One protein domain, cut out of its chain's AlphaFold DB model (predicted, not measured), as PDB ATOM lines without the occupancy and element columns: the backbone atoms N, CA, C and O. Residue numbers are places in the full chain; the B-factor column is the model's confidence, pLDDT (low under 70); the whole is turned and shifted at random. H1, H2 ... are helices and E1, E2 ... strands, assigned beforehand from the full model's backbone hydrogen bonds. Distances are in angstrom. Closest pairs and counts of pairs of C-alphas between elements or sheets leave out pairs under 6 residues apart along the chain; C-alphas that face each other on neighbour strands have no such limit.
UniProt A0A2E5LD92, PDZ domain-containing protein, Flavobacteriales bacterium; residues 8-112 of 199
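AT A GLANCE: This is residues 8 to 112 of the 199 residues of the protein "PDZ domain-containing protein" of Flavobacteriales bacterium (UniProt A0A2E5LD92). A twisted five-stranded sheet forms a wall, with H1 and H2 along one face; H3 lies off the sheet near H1, reached by the long loop 63 to 82. The 105 printed residues run E1 E2 E3 H1 H2 E4 H3 E5, class mixed; the antiparallel sheet's order is E1 E2 E3 E5 E4. The whole is compact, radius of gyration of the C-alphas 14.4 A, spanning 38 by 32 by 22 A.

IN THESE COORDINATES: Find C-alpha 8 at (-18.613, -50.805, 25.402), where E1, residues 8 to 10, begins. Next come E2, 13 to 17, E3, 23 to 29, 20.1 A, H1, 32 to 37, and H2, 39 to 48, 14.2 A. E4, 51 to 62, 30.6 A, bends by 70 degrees at residue 54. After H3, 83 to 92, 14.3 A, E5, 101 to 111, 31.8 A, ends at C-alpha 111, (-29.289, -40.621, 25.568).

HOW THE PARTS SIT: E1 E2 E3 form a meander, each strand the antiparallel neighbour of the one before: look for N 8 and O 15, 2.9 A, then N 14 and O 26, 3.0 A. E5 pairs with E3, N 25 and O 107, 2.9 A, and with edge strand E4, N 57 and O 106, 2.9 A. E3, H1 H2, E4 make a split strand-helix-strand unit, E5 between its two strands, with a right-handed crossover. H1 and H2 make two layers with the sheet, at heights of 9.0 A and 8.7 A over it. The closest C-alphas of H1 and E5 are Leu 32 and Ala 103, 5.3 A; those of H2 and E4 are Ile 47 and Ile 53, 7.4 A. H3 is close to H1 but not clearly touching, C-alphas Lys 33 and Met 86 at 7.6 A. In H1, H2 and H3 every O i to N i+4 pair is within hydrogen-bond range.

THE WHOLE: The C-alphas farthest apart, Thr 19 and Pro 84, are 42.4 A apart. The printed part has no cut; the link E4 to H3 is long. Confidence is under 70 at residues 73 to 81, 96 to 98 and 112.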
ATOM      1  N   LEU A   8     -19.561 -51.114  26.466       95.19
ATOM      2  CA  LEU A   8     -18.613 -50.805  25.402       95.19
ATOM      3  C   LEU A   8     -17.364 -50.147  26.005       95.19
ATOM      4  O   LEU A   8     -17.484 -49.318  26.910       95.19
ATOM      5  N   GLU A   9     -16.184 -50.526  25.518       96.19
ATOM      6  CA  GLU A   9     -14.934 -49.826  25.832       96.19
ATOM      7  C   GLU A   9     -14.765 -48.623  24.903       96.19
ATOM      8  O   GLU A   9     -15.024 -48.717  23.703       96.19
ATOM      9  N   THR A  10     -14.320 -47.500  25.457       94.44
ATOM     10  CA  THR A  10     -13.961 -46.294  24.708       94.44
ATOM     11  C   THR A  10     -12.551 -45.852  25.102       94.44
ATOM     12  O   THR A  10     -12.035 -46.297  26.133       94.44
ATOM     13  N   PRO A  11     -11.920 -44.937  24.343       93.81
ATOM     14  CA  PRO A  11     -10.637 -44.351  24.739       93.81
ATOM     15  C   PRO A  11     -10.665 -43.670  26.118       93.81
ATOM     16  O   PRO A  11      -9.625 -43.519  26.753       93.81
ATOM     17  N   TYR A  12     -11.854 -43.289  26.599       95.94
ATOM     18  CA  TYR A  12     -12.052 -42.551  27.844       95.94
ATOM     19  C   TYR A  12     -12.627 -43.409  28.977       95.94
ATOM     20  O   TYR A  12     -12.980 -42.871  30.022       95.94
ATOM     21  N   GLY A  13     -12.738 -44.728  28.795       95.75
ATOM     22  CA  GLY A  13     -13.206 -45.673  29.810       95.75
ATOM     23  C   GLY A  13     -14.367 -46.545  29.342       95.75
ATOM     24  O   GLY A  13     -14.755 -46.559  28.176       95.75
ATOM     25  N   ARG A  14     -14.959 -47.292  30.276       97.25
ATOM     26  CA  ARG A  14     -16.046 -48.222  29.954       97.25
ATOM     27  C   ARG A  14     -17.400 -47.549  30.109       97.25
ATOM     28  O   ARG A  14     -17.744 -47.116  31.210       97.25
ATOM     29  N   ILE A  15     -18.210 -47.566  29.055       96.81
ATOM     30  CA  ILE A  15     -19.617 -47.153  29.092       96.81
ATOM     31  C   ILE A  15     -20.504 -48.380  29.289       96.81
ATOM     32  O   ILE A  15     -20.310 -49.415  28.654       96.81
ATOM     33  N   ARG A  16     -21.502 -48.283  30.171       95.62
ATOM     34  CA  ARG A  16     -22.516 -49.327  30.390       95.62
ATOM     35  C   ARG A  16     -23.920 -48.753  30.295       95.62
ATOM     36  O   ARG A  16     -24.163 -47.666  30.815       95.62
ATOM     37  N   LYS A  17     -24.850 -49.502  29.699       94.62
ATOM     38  CA  LYS A  17     -26.287 -49.195  29.758       94.62
ATOM     39  C   LYS A  17     -26.871 -49.735  31.064       94.62
ATOM     40  O   LYS A  17     -26.672 -50.900  31.398       94.62
ATOM     41  N   LEU A  18     -27.579 -48.890  31.798       92.69
ATOM     42  CA  LEU A  18     -28.229 -49.217  33.063       92.69
ATOM     43  C   LEU A  18     -29.671 -49.692  32.824       92.69
ATOM     44  O   LEU A  18     -30.286 -49.403  31.796       92.69
ATOM     45  N   THR A  19     -30.229 -50.421  33.791       86.81
ATOM     46  CA  THR A  19     -31.586 -50.997  33.711       86.81
ATOM     47  C   THR A  19     -32.693 -49.945  33.659       86.81
ATOM     48  O   THR A  19     -33.755 -50.201  33.109       86.81
ATOM     49  N   ASN A  20     -32.432 -48.745  34.176       84.50
ATOM     50  CA  ASN A  20     -33.342 -47.600  34.165       84.50
ATOM     51  C   ASN A  20     -33.272 -46.767  32.864       84.50
ATOM     52  O   ASN A  20     -33.813 -45.667  32.817       84.50
ATOM     53  N   GLY A  21     -32.573 -47.245  31.828       84.62
ATOM     54  CA  GLY A  21     -32.433 -46.546  30.543       84.62
ATOM     55  C   GLY A  21     -31.332 -45.477  30.498       84.62
ATOM     56  O   GLY A  21     -31.046 -44.960  29.416       84.62
ATOM     57  N   PHE A  22     -30.683 -45.187  31.630       90.38
ATOM     58  CA  PHE A  22     -29.500 -44.326  31.702       90.38
ATOM     59  C   PHE A  22     -28.234 -45.082  31.286       90.38
ATOM     60  O   PHE A  22     -28.244 -46.294  31.056       90.38
ATOM     61  N   TYR A  23     -27.123 -44.360  31.197       95.25
ATOM     62  CA  TYR A  23     -25.808 -44.902  30.890       95.25
ATOM     63  C   TYR A  23     -24.805 -44.392  31.920       95.25
ATOM     64  O   TYR A  23     -25.018 -43.363  32.558       95.25
ATOM     65  N   ARG A  24     -23.708 -45.125  32.094       96.38
ATOM     66  CA  ARG A  24     -22.619 -44.723  32.980       96.38
ATOM     67  C   ARG A  24     -21.278 -44.979  32.325       96.38
ATOM     68  O   ARG A  24     -20.997 -46.129  31.983       96.38
ATOM     69  N   LEU A  25     -20.464 -43.935  32.199       97.50
ATOM     70  CA  LEU A  25     -19.037 -44.072  31.916       97.50
ATOM     71  C   LEU A  25     -18.278 -44.211  33.238       97.50
ATOM     72  O   LEU A  25     -18.556 -43.492  34.199       97.50
ATOM     73  N   ARG A  26     -17.315 -45.135  33.290       97.50
ATOM     74  CA  ARG A  26     -16.366 -45.258  34.401       97.50
ATOM     75  C   ARG A  26     -14.945 -45.403  33.860       97.50
ATOM     76  O   ARG A  26     -14.673 -46.338  33.108       97.50
ATOM     77  N   ASN A  27     -14.052 -44.516  34.293       97.00
ATOM     78  CA  ASN A  27     -12.619 -44.555  34.007       97.00
ATOM     79  C   ASN A  27     -11.850 -44.612  35.326       97.00
ATOM     80  O   ASN A  27     -11.964 -43.691  36.128       97.00
ATOM     81  N   SER A  28     -11.123 -45.701  35.572       95.12
ATOM     82  CA  SER A  28     -10.322 -45.894  36.783       95.12
ATOM     83  C   SER A  28      -8.849 -46.003  36.408       95.12
ATOM     84  O   SER A  28      -8.483 -46.924  35.679       95.12
ATOM     85  N   CYS A  29      -8.000 -45.130  36.947       91.75
ATOM     86  CA  CYS A  29      -6.559 -45.165  36.708       91.75
ATOM     87  C   CYS A  29      -5.739 -44.706  37.932       91.75
ATOM     88  O   CYS A  29      -6.273 -44.064  38.836       91.75
ATOM     89  N   PRO A  30      -4.429 -45.010  37.989       88.75
ATOM     90  CA  PRO A  30      -3.572 -44.622  39.117       88.75
ATOM     91  C   PRO A  30      -3.300 -43.112  39.236       88.75
ATOM     92  O   PRO A  30      -2.854 -42.653  40.281       88.75
ATOM     93  N   SER A  31      -3.542 -42.333  38.176       86.31
ATOM     94  CA  SER A  31      -3.240 -40.897  38.137       86.31
ATOM     95  C   SER A  31      -4.516 -40.065  38.069       86.31
ATOM     96  O   SER A  31      -5.216 -40.083  37.060       86.31
ATOM     97  N   LEU A  32      -4.807 -39.303  39.128       87.06
ATOM     98  CA  LEU A  32      -5.890 -38.318  39.094       87.06
ATOM     99  C   LEU A  32      -5.597 -37.200  38.088       87.06
ATOM    100  O   LEU A  32      -6.497 -36.793  37.363       87.06
ATOM    101  N   LYS A  33      -4.333 -36.762  38.000       84.81
ATOM    102  CA  LYS A  33      -3.893 -35.756  37.026       84.81
ATOM    103  C   LYS A  33      -4.263 -36.174  35.602       84.81
ATOM    104  O   LYS A  33      -4.785 -35.361  34.858       84.81
ATOM    105  N   PHE A  34      -4.067 -37.449  35.261       88.06
ATOM    106  CA  PHE A  34      -4.421 -37.970  33.942       88.06
ATOM    107  C   PHE A  34      -5.920 -37.844  33.647       88.06
ATOM    108  O   PHE A  34      -6.284 -37.430  32.553       88.06
ATOM    109  N   LEU A  35      -6.788 -38.141  34.625       90.62
ATOM    110  CA  LEU A  35      -8.236 -37.964  34.458       90.62
ATOM    111  C   LEU A  35      -8.620 -36.494  34.262       90.62
ATOM    112  O   LEU A  35      -9.499 -36.216  33.454       90.62
ATOM    113  N   LEU A  36      -7.976 -35.581  34.994       86.00
ATOM    114  CA  LEU A  36      -8.213 -34.141  34.868       86.00
ATOM    115  C   LEU A  36      -7.720 -33.607  33.514       86.00
ATOM    116  O   LEU A  36      -8.434 -32.851  32.864       86.00
ATOM    117  N   ASP A  37      -6.548 -34.054  33.054       84.69
ATOM    118  CA  ASP A  37      -5.962 -33.650  31.768       84.69
ATOM    119  C   ASP A  37      -6.844 -34.068  30.578       84.69
ATOM    120  O   ASP A  37      -6.963 -33.328  29.606       84.69
ATOM    121  N   MET A  38      -7.504 -35.228  30.661       87.62
ATOM    122  CA  MET A  38      -8.404 -35.739  29.616       87.62
ATOM    123  C   MET A  38      -9.886 -35.399  29.847       87.62
ATOM    124  O   MET A  38     -10.745 -35.908  29.121       87.62
ATOM    125  N   GLU A  39     -10.221 -34.604  30.870       86.31
ATOM    126  CA  GLU A  39     -11.612 -34.331  31.264       86.31
ATOM    127  C   GLU A  39     -12.388 -33.687  30.110       86.31
ATOM    128  O   GLU A  39     -13.451 -34.175  29.714       86.31
ATOM    129  N   TYR A  40     -11.815 -32.629  29.530       80.81
ATOM    130  CA  TYR A  40     -12.418 -31.909  28.413       80.81
ATOM    131  C   TYR A  40     -12.675 -32.830  27.218       80.81
ATOM    132  O   TYR A  40     -13.776 -32.830  26.663       80.81
ATOM    133  N   ASP A  41     -11.692 -33.653  26.853       83.25
ATOM    134  CA  ASP A  41     -11.799 -34.578  25.726       83.25
ATOM    135  C   ASP A  41     -12.834 -35.674  25.993       83.25
ATOM    136  O   ASP A  41     -13.623 -36.017  25.113       83.25
ATOM    137  N   THR A  42     -12.893 -36.177  27.229       90.38
ATOM    138  CA  THR A  42     -13.887 -37.165  27.662       90.38
ATOM    139  C   THR A  42     -15.299 -36.610  27.520       90.38
ATOM    140  O   THR A  42     -16.178 -37.268  26.959       90.38
ATOM    141  N   PHE A  43     -15.540 -35.397  28.024       85.12
ATOM    142  CA  PHE A  43     -16.857 -34.768  27.947       85.12
ATOM    143  C   PHE A  43     -17.219 -34.435  26.503       85.12
ATOM    144  O   PHE A  43     -18.321 -34.760  26.063       85.12
ATOM    145  N   SER A  44     -16.276 -33.883  25.742       75.88
ATOM    146  CA  SER A  44     -16.445 -33.592  24.316       75.88
ATOM    147  C   SER A  44     -16.827 -34.841  23.525       75.88
ATOM    148  O   SER A  44     -17.802 -34.818  22.777       75.88
ATOM    149  N   PHE A  45     -16.116 -35.952  23.734       87.00
ATOM    150  CA  PHE A  45     -16.433 -37.242  23.126       87.00
ATOM    151  C   PHE A  45     -17.861 -37.687  23.456       87.00
ATOM    152  O   PHE A  45     -18.645 -37.948  22.551       87.00
ATOM    153  N   LEU A  46     -18.233 -37.720  24.738       87.94
ATOM    154  CA  LEU A  46     -19.557 -38.186  25.161       87.94
ATOM    155  C   LEU A  46     -20.689 -37.363  24.551       87.94
ATOM    156  O   LEU A  46     -21.703 -37.922  24.135       87.94
ATOM    157  N   ILE A  47     -20.514 -36.047  24.485       76.62
ATOM    158  CA  ILE A  47     -21.540 -35.172  23.931       76.62
ATOM    159  C   ILE A  47     -21.617 -35.334  22.405       76.62
ATOM    160  O   ILE A  47     -22.718 -35.417  21.861       76.62
ATOM    161  N   ASN A  48     -20.477 -35.473  21.714       74.88
ATOM    162  CA  ASN A  48     -20.443 -35.769  20.275       74.88
ATOM    163  C   ASN A  48     -21.122 -37.112  19.937       74.88
ATOM    164  O   ASN A  48     -21.784 -37.216  18.909       74.88
ATOM    165  N   GLU A  49     -21.026 -38.108  20.821       84.81
ATOM    166  CA  GLU A  49     -21.700 -39.411  20.689       84.81
ATOM    167  C   GLU A  49     -23.205 -39.370  21.036       84.81
ATOM    168  O   GLU A  49     -23.877 -40.403  21.099       84.81
ATOM    169  N   GLY A  50     -23.767 -38.181  21.272       77.44
ATOM    170  CA  GLY A  50     -25.191 -38.012  21.548       77.44
ATOM    171  C   GLY A  50     -25.583 -38.421  22.967       77.44
ATOM    172  O   GLY A  50     -26.691 -38.925  23.187       77.44
ATOM    173  N   PHE A  51     -24.700 -38.212  23.946       85.12
ATOM    174  CA  PHE A  51     -25.068 -38.270  25.357       85.12
ATOM    175  C   PHE A  51     -25.284 -36.881  25.949       85.12
ATOM    176  O   PHE A  51     -24.574 -35.923  25.662       85.12
ATOM    177  N   VAL A  52     -26.237 -36.810  26.872       77.19
ATOM    178  CA  VAL A  52     -26.355 -35.717  27.829       77.19
ATOM    179  C   VAL A  52     -25.678 -36.135  29.128       77.19
ATOM    180  O   VAL A  52     -26.032 -37.165  29.709       77.19
ATOM    181  N   ILE A  53     -24.733 -35.321  29.601       83.12
ATOM    182  CA  ILE A  53     -24.084 -35.505  30.902       83.12
ATOM    183  C   ILE A  53     -25.030 -35.016  32.001       83.12
ATOM    184  O   ILE A  53     -25.381 -33.839  32.053       83.12
ATOM    185  N   LYS A  54     -25.466 -35.925  32.878       81.50
ATOM    186  CA  LYS A  54     -26.367 -35.606  33.997       81.50
ATOM    187  C   LYS A  54     -25.596 -35.257  35.264       81.50
ATOM    188  O   LYS A  54     -26.009 -34.363  35.994       81.50
ATOM    189  N   SER A  55     -24.498 -35.956  35.526       84.44
ATOM    190  CA  SER A  55     -23.594 -35.676  36.640       84.44
ATOM    191  C   SER A  55     -22.246 -36.352  36.410       84.44
ATOM    192  O   SER A  55     -22.130 -37.289  35.616       84.44
ATOM    193  N   TYR A  56     -21.226 -35.893  37.124       90.25
ATOM    194  CA  TYR A  56     -19.934 -36.560  37.188       90.25
ATOM    195  C   TYR A  56     -19.346 -36.430  38.589       90.25
ATOM    196  O   TYR A  56     -19.693 -35.526  39.349       90.25
ATOM    197  N   LYS A  57     -18.463 -37.359  38.945       91.25
ATOM    198  CA  LYS A  57     -17.703 -37.293  40.190       91.25
ATOM    199  C   LYS A  57     -16.353 -37.966  40.055       91.25
ATOM    200  O   LYS A  57     -16.209 -38.961  39.336       91.25
ATOM    201  N   TYR A  58     -15.420 -37.468  40.851       92.06
ATOM    202  CA  TYR A  58     -14.128 -38.082  41.082       92.06
ATOM    203  C   TYR A  58     -14.137 -38.787  42.425       92.06
ATOM    204  O   TYR A  58     -14.717 -38.320  43.406       92.06
ATOM    205  N   THR A  59     -13.517 -39.953  42.461       93.19
ATOM    206  CA  THR A  59     -13.374 -40.746  43.677       93.19
ATOM    207  C   THR A  59     -11.976 -41.330  43.729       93.19
ATOM    208  O   THR A  59     -11.353 -41.538  42.689       93.19
ATOM    209  N   LYS A  60     -11.479 -41.605  44.932       92.06
ATOM    210  CA  LYS A  60     -10.258 -42.379  45.143       92.06
ATOM    211  C   LYS A  60     -10.572 -43.646  45.914       92.06
ATOM    212  O   LYS A  60     -11.481 -43.688  46.743       92.06
ATOM    213  N   LYS A  61      -9.792 -44.686  45.657       92.44
ATOM    214  CA  LYS A  61      -9.885 -45.956  46.365       92.44
ATOM    215  C   LYS A  61      -8.498 -46.511  46.628       92.44
ATOM    216  O   LYS A  61      -7.723 -46.687  45.691       92.44
ATOM    217  N   ARG A  62      -8.221 -46.851  47.885       90.31
ATOM    218  CA  ARG A  62      -7.064 -47.666  48.265       90.31
ATOM    219  C   ARG A  62      -7.435 -49.144  48.261       90.31
ATOM    220  O   ARG A  62      -8.589 -49.517  48.493       90.31
ATOM    221  N   LYS A  63      -6.466 -50.013  47.975       86.31
ATOM    222  CA  LYS A  63      -6.680 -51.468  47.995       86.31
ATOM    223  C   LYS A  63      -7.195 -51.908  49.374       86.31
ATOM    224  O   LYS A  63      -6.549 -51.652  50.380       86.31
ATOM    225  N   GLY A  64      -8.344 -52.585  49.400       86.56
ATOM    226  CA  GLY A  64      -8.990 -53.049  50.635       86.56
ATOM    227  C   GLY A  64      -9.881 -52.014  51.335       86.56
ATOM    228  O   GLY A  64     -10.581 -52.371  52.275       86.56
ATOM    229  N   GLU A  65      -9.921 -50.770  50.856       90.50
ATOM    230  CA  GLU A  65     -10.734 -49.696  51.437       90.50
ATOM    231  C   GLU A  65     -11.957 -49.365  50.562       90.50
ATOM    232  O   GLU A  65     -12.079 -49.792  49.404       90.50
ATOM    233  N   LYS A  66     -12.900 -48.607  51.135       91.00
ATOM    234  CA  LYS A  66     -14.067 -48.094  50.406       91.00
ATOM    235  C   LYS A  66     -13.643 -46.983  49.439       91.00
ATOM    236  O   LYS A  66     -12.702 -46.243  49.695       91.00
ATOM    237  N   GLU A  67     -14.354 -46.885  48.320       93.31
ATOM    238  CA  GLU A  67     -14.208 -45.768  47.383       93.31
ATOM    239  C   GLU A  67     -14.818 -44.513  48.023       93.31
ATOM    240  O   GLU A  67     -15.952 -44.556  48.506       93.31
ATOM    241  N   ILE A  68     -14.052 -43.426  48.064       91.69
ATOM    242  CA  ILE A  68     -14.427 -42.159  48.701       91.69
ATOM    243  C   ILE A  68     -14.400 -41.020  47.676       91.69
ATOM    244  O   ILE A  68     -13.560 -41.046  46.772       91.69
ATOM    245  N   PRO A  69     -15.326 -40.049  47.761       90.38
ATOM    246  CA  PRO A  69     -15.344 -38.898  46.864       90.38
ATOM    247  C   PRO A  69     -14.099 -38.030  47.050       90.38
ATOM    248  O   PRO A  69     -13.554 -37.946  48.146       90.38
ATOM    249  N   ILE A  70     -13.669 -37.410  45.955       87.56
ATOM    250  CA  ILE A  70     -12.637 -36.374  45.931       87.56
ATOM    251  C   ILE A  70     -13.360 -35.037  45.779       87.56
ATOM    252  O   ILE A  70     -14.139 -34.872  44.835       87.56
ATOM    253  N   ASP A  71     -13.122 -34.105  46.699       79.12
ATOM    254  CA  ASP A  71     -13.725 -32.773  46.656       79.12
ATOM    255  C   ASP A  71     -12.871 -31.833  45.794       79.12
ATOM    256  O   ASP A  71     -11.856 -31.295  46.232       79.12
ATOM    257  N   LEU A  72     -13.279 -31.648  44.536       73.69
ATOM    258  CA  LEU A  72     -12.617 -30.712  43.622       73.69
ATOM    259  C   LEU A  72     -13.071 -29.260  43.815       73.69
ATOM    260  O   LEU A  72     -12.427 -28.347  43.295       73.69
ATOM    261  N   ASP A  73     -14.171 -29.010  44.526       65.25
ATOM    262  CA  ASP A  73     -14.811 -27.692  44.525       65.25
ATOM    263  C   ASP A  73     -13.997 -26.657  45.323       65.25
ATOM    264  O   ASP A  73     -14.066 -25.458  45.046       65.25
ATOM    265  N   LYS A  74     -13.124 -27.108  46.236       55.66
ATOM    266  CA  LYS A  74     -12.144 -26.239  46.913       55.66
ATOM    267  C   LYS A  74     -11.030 -25.716  45.993       55.66
ATOM    268  O   LYS A  74     -10.499 -24.646  46.272       55.66
ATOM    269  N   PHE A  75     -10.714 -26.411  44.897       56.78
ATOM    270  CA  PHE A  75      -9.560 -26.115  44.028       56.78
ATOM    271  C   PHE A  75      -9.941 -25.696  42.599       56.78
ATOM    272  O   PHE A  75      -9.107 -25.212  41.839       56.78
ATOM    273  N   LYS A  76     -11.227 -25.752  42.231       50.34
ATOM    274  CA  LYS A  76     -11.730 -25.069  41.024       50.34
ATOM    275  C   LYS A  76     -11.511 -23.553  41.076       50.34
ATOM    276  O   LYS A  76     -11.246 -22.943  40.047       50.34
ATOM    277  N   LYS A  77     -11.526 -22.957  42.276       49.97
ATOM    278  CA  LYS A  77     -11.199 -21.534  42.487       49.97
ATOM    279  C   LYS A  77      -9.723 -21.201  42.275       49.97
ATOM    280  O   LYS A  77      -9.418 -20.042  42.018       49.97
ATOM    281  N   THR A  78      -8.825 -22.180  42.395       46.91
ATOM    282  CA  THR A  78      -7.386 -21.956  42.219       46.91
ATOM    283  C   THR A  78      -6.925 -22.190  40.793       46.91
ATOM    284  O   THR A  78      -5.779 -21.873  40.521       46.91
ATOM    285  N   ASN A  79      -7.800 -22.656  39.881       54.22
ATOM    286  CA  ASN A  79      -7.420 -23.064  38.528       54.22
ATOM    287  C   ASN A  79      -6.189 -23.979  38.623       54.22
ATOM    288  O   ASN A  79      -5.079 -23.487  38.466       54.22
ATOM    289  N   LEU A  80      -6.380 -25.279  38.903       62.44
ATOM    290  CA  LEU A  80      -5.339 -26.331  38.894       62.44
ATOM    291  C   LEU A  80      -4.603 -26.378  37.537       62.44
ATOM    292  O   LEU A  80      -4.789 -27.276  36.722       62.44
ATOM    293  N   THR A  81      -3.810 -25.353  37.268       65.44
ATOM    294  CA  THR A  81      -3.221 -25.000  35.975       65.44
ATOM    295  C   THR A  81      -1.731 -25.267  35.991       65.44
ATOM    296  O   THR A  81      -1.110 -25.353  34.934       65.44
ATOM    297  N   SER A  82      -1.166 -25.470  37.184       76.69
ATOM    298  CA  SER A  82       0.218 -25.848  37.380       76.69
ATOM    299  C   SER A  82       0.347 -27.171  38.146       76.69
ATOM    300  O   SER A  82      -0.541 -27.604  38.884       76.69
ATOM    301  N   LEU A  83       1.483 -27.847  37.948       81.38
ATOM    302  CA  LEU A  83       1.834 -29.040  38.721       81.38
ATOM    303  C   LEU A  83       1.970 -28.750  40.229       81.38
ATOM    304  O   LEU A  83       1.499 -29.585  40.992       81.38
ATOM    305  N   PRO A  84       2.546 -27.616  40.677       85.50
ATOM    306  CA  PRO A  84       2.514 -27.223  42.087       85.50
ATOM    307  C   PRO A  84       1.106 -27.183  42.690       85.50
ATOM    308  O   PRO A  84       0.880 -27.856  43.688       85.50
ATOM    309  N   ASP A  85       0.139 -26.524  42.039       80.69
ATOM    310  CA  ASP A  85      -1.240 -26.464  42.558       80.69
ATOM    311  C   ASP A  85      -1.849 -27.868  42.698       80.69
ATOM    312  O   ASP A  85      -2.598 -28.158  43.632       80.69
ATOM    313  N   MET A  86      -1.507 -28.764  41.765       81.06
ATOM    314  CA  MET A  86      -1.909 -30.168  41.825       81.06
ATOM    315  C   MET A  86      -1.258 -30.909  42.998       81.06
ATOM    316  O   MET A  86      -1.908 -31.753  43.615       81.06
ATOM    317  N   LEU A  87       0.008 -30.632  43.307       83.31
ATOM    318  CA  LEU A  87       0.694 -31.243  44.445       83.31
ATOM    319  C   LEU A  87       0.085 -30.769  45.770       83.31
ATOM    320  O   LEU A  87      -0.238 -31.617  46.600       83.31
ATOM    321  N   ASP A  88      -0.165 -29.467  45.919       83.25
ATOM    322  CA  ASP A  88      -0.809 -28.886  47.106       83.25
ATOM    323  C   ASP A  88      -2.213 -29.471  47.315       83.25
ATOM    324  O   ASP A  88      -2.615 -29.840  48.422       83.25
ATOM    325  N   PHE A  89      -2.957 -29.634  46.220       81.81
ATOM    326  CA  PHE A  89      -4.248 -30.309  46.229       81.81
ATOM    327  C   PHE A  89      -4.147 -31.765  46.692       81.81
ATOM    328  O   PHE A  89      -4.918 -32.218  47.543       81.81
ATOM    329  N   MET A  90      -3.202 -32.517  46.131       81.00
ATOM    330  CA  MET A  90      -2.992 -33.915  46.489       81.00
ATOM    331  C   MET A  90      -2.578 -34.080  47.952       81.00
ATOM    332  O   MET A  90      -3.007 -35.041  48.594       81.00
ATOM    333  N   GLU A  91      -1.779 -33.158  48.487       82.25
ATOM    334  CA  GLU A  91      -1.437 -33.116  49.906       82.25
ATOM    335  C   GLU A  91      -2.684 -32.866  50.766       82.25
ATOM    336  O   GLU A  91      -2.979 -33.676  51.648       82.25
ATOM    337  N   HIS A  92      -3.470 -31.826  50.457       80.81
ATOM    338  CA  HIS A  92      -4.710 -31.499  51.174       80.81
ATOM    339  C   HIS A  92      -5.694 -32.676  51.204       80.81
ATOM    340  O   HIS A  92      -6.260 -33.013  52.247       80.81
ATOM    341  N   GLU A  93      -5.881 -33.350  50.068       78.62
ATOM    342  CA  GLU A  93      -6.769 -34.504  49.972       78.62
ATOM    343  C   GLU A  93      -6.189 -35.767  50.622       78.62
ATOM    344  O   GLU A  93      -6.809 -36.823  50.524       78.62
ATOM    345  N   ASN A  94      -5.033 -35.723  51.293       76.00
ATOM    346  CA  ASN A  94      -4.343 -36.893  51.845       76.00
ATOM    347  C   ASN A  94      -4.131 -37.984  50.783       76.00
ATOM    348  O   ASN A  94      -4.460 -39.161  50.975       76.00
ATOM    349  N   PHE A  95      -3.637 -37.592  49.614       72.44
ATOM    350  CA  PHE A  95      -3.201 -38.496  48.553       72.44
ATOM    351  C   PHE A  95      -1.722 -38.878  48.754       72.44
ATOM    352  O   PHE A  95      -0.911 -38.844  47.829       72.44
ATOM    353  N   SER A  96      -1.340 -39.229  49.986       63.56
ATOM    354  CA  SER A  96       0.022 -39.663  50.300       63.56
ATOM    355  C   SER A  96       0.268 -41.064  49.729       63.56
ATOM    356  O   SER A  96      -0.558 -41.963  49.866       63.56
ATOM    357  N   ASN A  97       1.399 -41.258  49.046       67.94
ATOM    358  CA  ASN A  97       1.714 -42.470  48.274       67.94
ATOM    359  C   ASN A  97       0.709 -42.757  47.142       67.94
ATOM    360  O   ASN A  97      -0.048 -43.728  47.193       67.94
ATOM    361  N   ILE A  98       0.764 -41.949  46.073       62.84
ATOM    362  CA  ILE A  98      -0.105 -42.045  44.882       62.84
ATOM    363  C   ILE A  98      -0.245 -43.476  44.331       62.84
ATOM    364  O   ILE A  98      -1.316 -43.871  43.885       62.84
ATOM    365  N   GLN A  99       0.814 -44.285  44.446       71.00
ATOM    366  CA  GLN A  99       0.869 -45.674  43.979       71.00
ATOM    367  C   GLN A  99      -0.123 -46.612  44.692       71.00
ATOM    368  O   GLN A  99      -0.417 -47.694  44.187       71.00
ATOM    369  N   LEU A 100      -0.638 -46.229  45.866       80.75
ATOM    370  CA  LEU A 100      -1.579 -47.033  46.654       80.75
ATOM    371  C   LEU A 100      -3.046 -46.765  46.308       80.75
ATOM    372  O   LEU A 100      -3.923 -47.512  46.757       80.75
ATOM    373  N   TYR A 101      -3.314 -45.716  45.531       86.00
ATOM    374  CA  TYR A 101      -4.659 -45.260  45.220       86.00
ATOM    375  C   TYR A 101      -4.977 -45.431  43.736       86.00
ATOM    376  O   TYR A 101      -4.135 -45.308  42.854       86.00
ATOM    377  N   THR A 102      -6.243 -45.708  43.457       91.12
ATOM    378  CA  THR A 102      -6.837 -45.592  42.127       91.12
ATOM    379  C   THR A 102      -7.816 -44.435  42.159       91.12
ATOM    380  O   THR A 102      -8.704 -44.411  43.015       91.12
ATOM    381  N   ALA A 103      -7.656 -43.489  41.242       92.44
ATOM    382  CA  ALA A 103      -8.642 -42.458  40.982       92.44
ATOM    383  C   ALA A 103      -9.674 -42.988  39.980       92.44
ATOM    384  O   ALA A 103      -9.332 -43.726  39.056       92.44
ATOM    385  N   THR A 104     -10.937 -42.617  40.159       95.50
ATOM    386  CA  THR A 104     -12.023 -42.990  39.256       95.50
ATOM    387  C   THR A 104     -12.865 -41.772  38.910       95.50
ATOM    388  O   THR A 104     -13.444 -41.157  39.808       95.50
ATOM    389  N   LEU A 105     -13.019 -41.507  37.614       95.25
ATOM    390  CA  LEU A 105     -14.059 -40.649  37.057       95.25
ATOM    391  C   LEU A 105     -15.302 -41.500  36.767       95.25
ATOM    392  O   LEU A 105     -15.233 -42.513  36.066       95.25
ATOM    393  N   THR A 106     -16.442 -41.106  37.330       95.81
ATOM    394  CA  THR A 106     -17.754 -41.695  37.026       95.81
ATOM    395  C   THR A 106     -18.664 -40.621  36.458       95.81
ATOM    396  O   THR A 106     -18.805 -39.573  37.084       95.81
ATOM    397  N   ILE A 107     -19.299 -40.896  35.319       93.56
ATOM    398  CA  ILE A 107     -20.193 -39.959  34.631       93.56
ATOM    399  C   ILE A 107     -21.534 -40.644  34.397       93.56
ATOM    400  O   ILE A 107     -21.582 -41.710  33.777       93.56
ATOM    401  N   ASP A 108     -22.609 -40.030  34.878       92.44
ATOM    402  CA  ASP A 108     -23.975 -40.469  34.620       92.44
ATOM    403  C   ASP A 108     -24.530 -39.746  33.395       92.44
ATOM    404  O   ASP A 108     -24.432 -38.524  33.255       92.44
ATOM    405  N   LEU A 109     -25.110 -40.528  32.492       90.31
ATOM    406  CA  LEU A 109     -25.441 -40.116  31.138       90.31
ATOM    407  C   LEU A 109     -26.883 -40.490  30.796       90.31
ATOM    408  O   LEU A 109     -27.397 -41.536  31.204       90.31
ATOM    409  N   LYS A 110     -27.518 -39.672  29.961       86.75
ATOM    410  CA  LYS A 110     -28.796 -39.970  29.306       86.75
ATOM    411  C   LYS A 110     -28.585 -39.909  27.796       86.75
ATOM    412  O   LYS A 110     -27.782 -39.115  27.320       86.75
ATOM    413  N   ARG A 111     -29.282 -40.752  27.032       84.31
ATOM    414  CA  ARG A 111     -29.289 -40.621  25.568       84.31
ATOM    415  C   ARG A 111     -29.903 -39.270  25.206       84.31
ATOM    416  O   ARG A 111     -30.955 -38.930  25.746       84.31
ATOM    417  N   TYR A 112     -29.270 -38.551  24.289       68.31
ATOM    418  CA  TYR A 112     -29.840 -37.360  23.679       68.31
ATOM    419  C   TYR A 112     -31.134 -37.755  22.965       68.31
ATOM    420  O   TYR A 112     -31.111 -38.518  21.993       68.31
TER     421      TYR A 112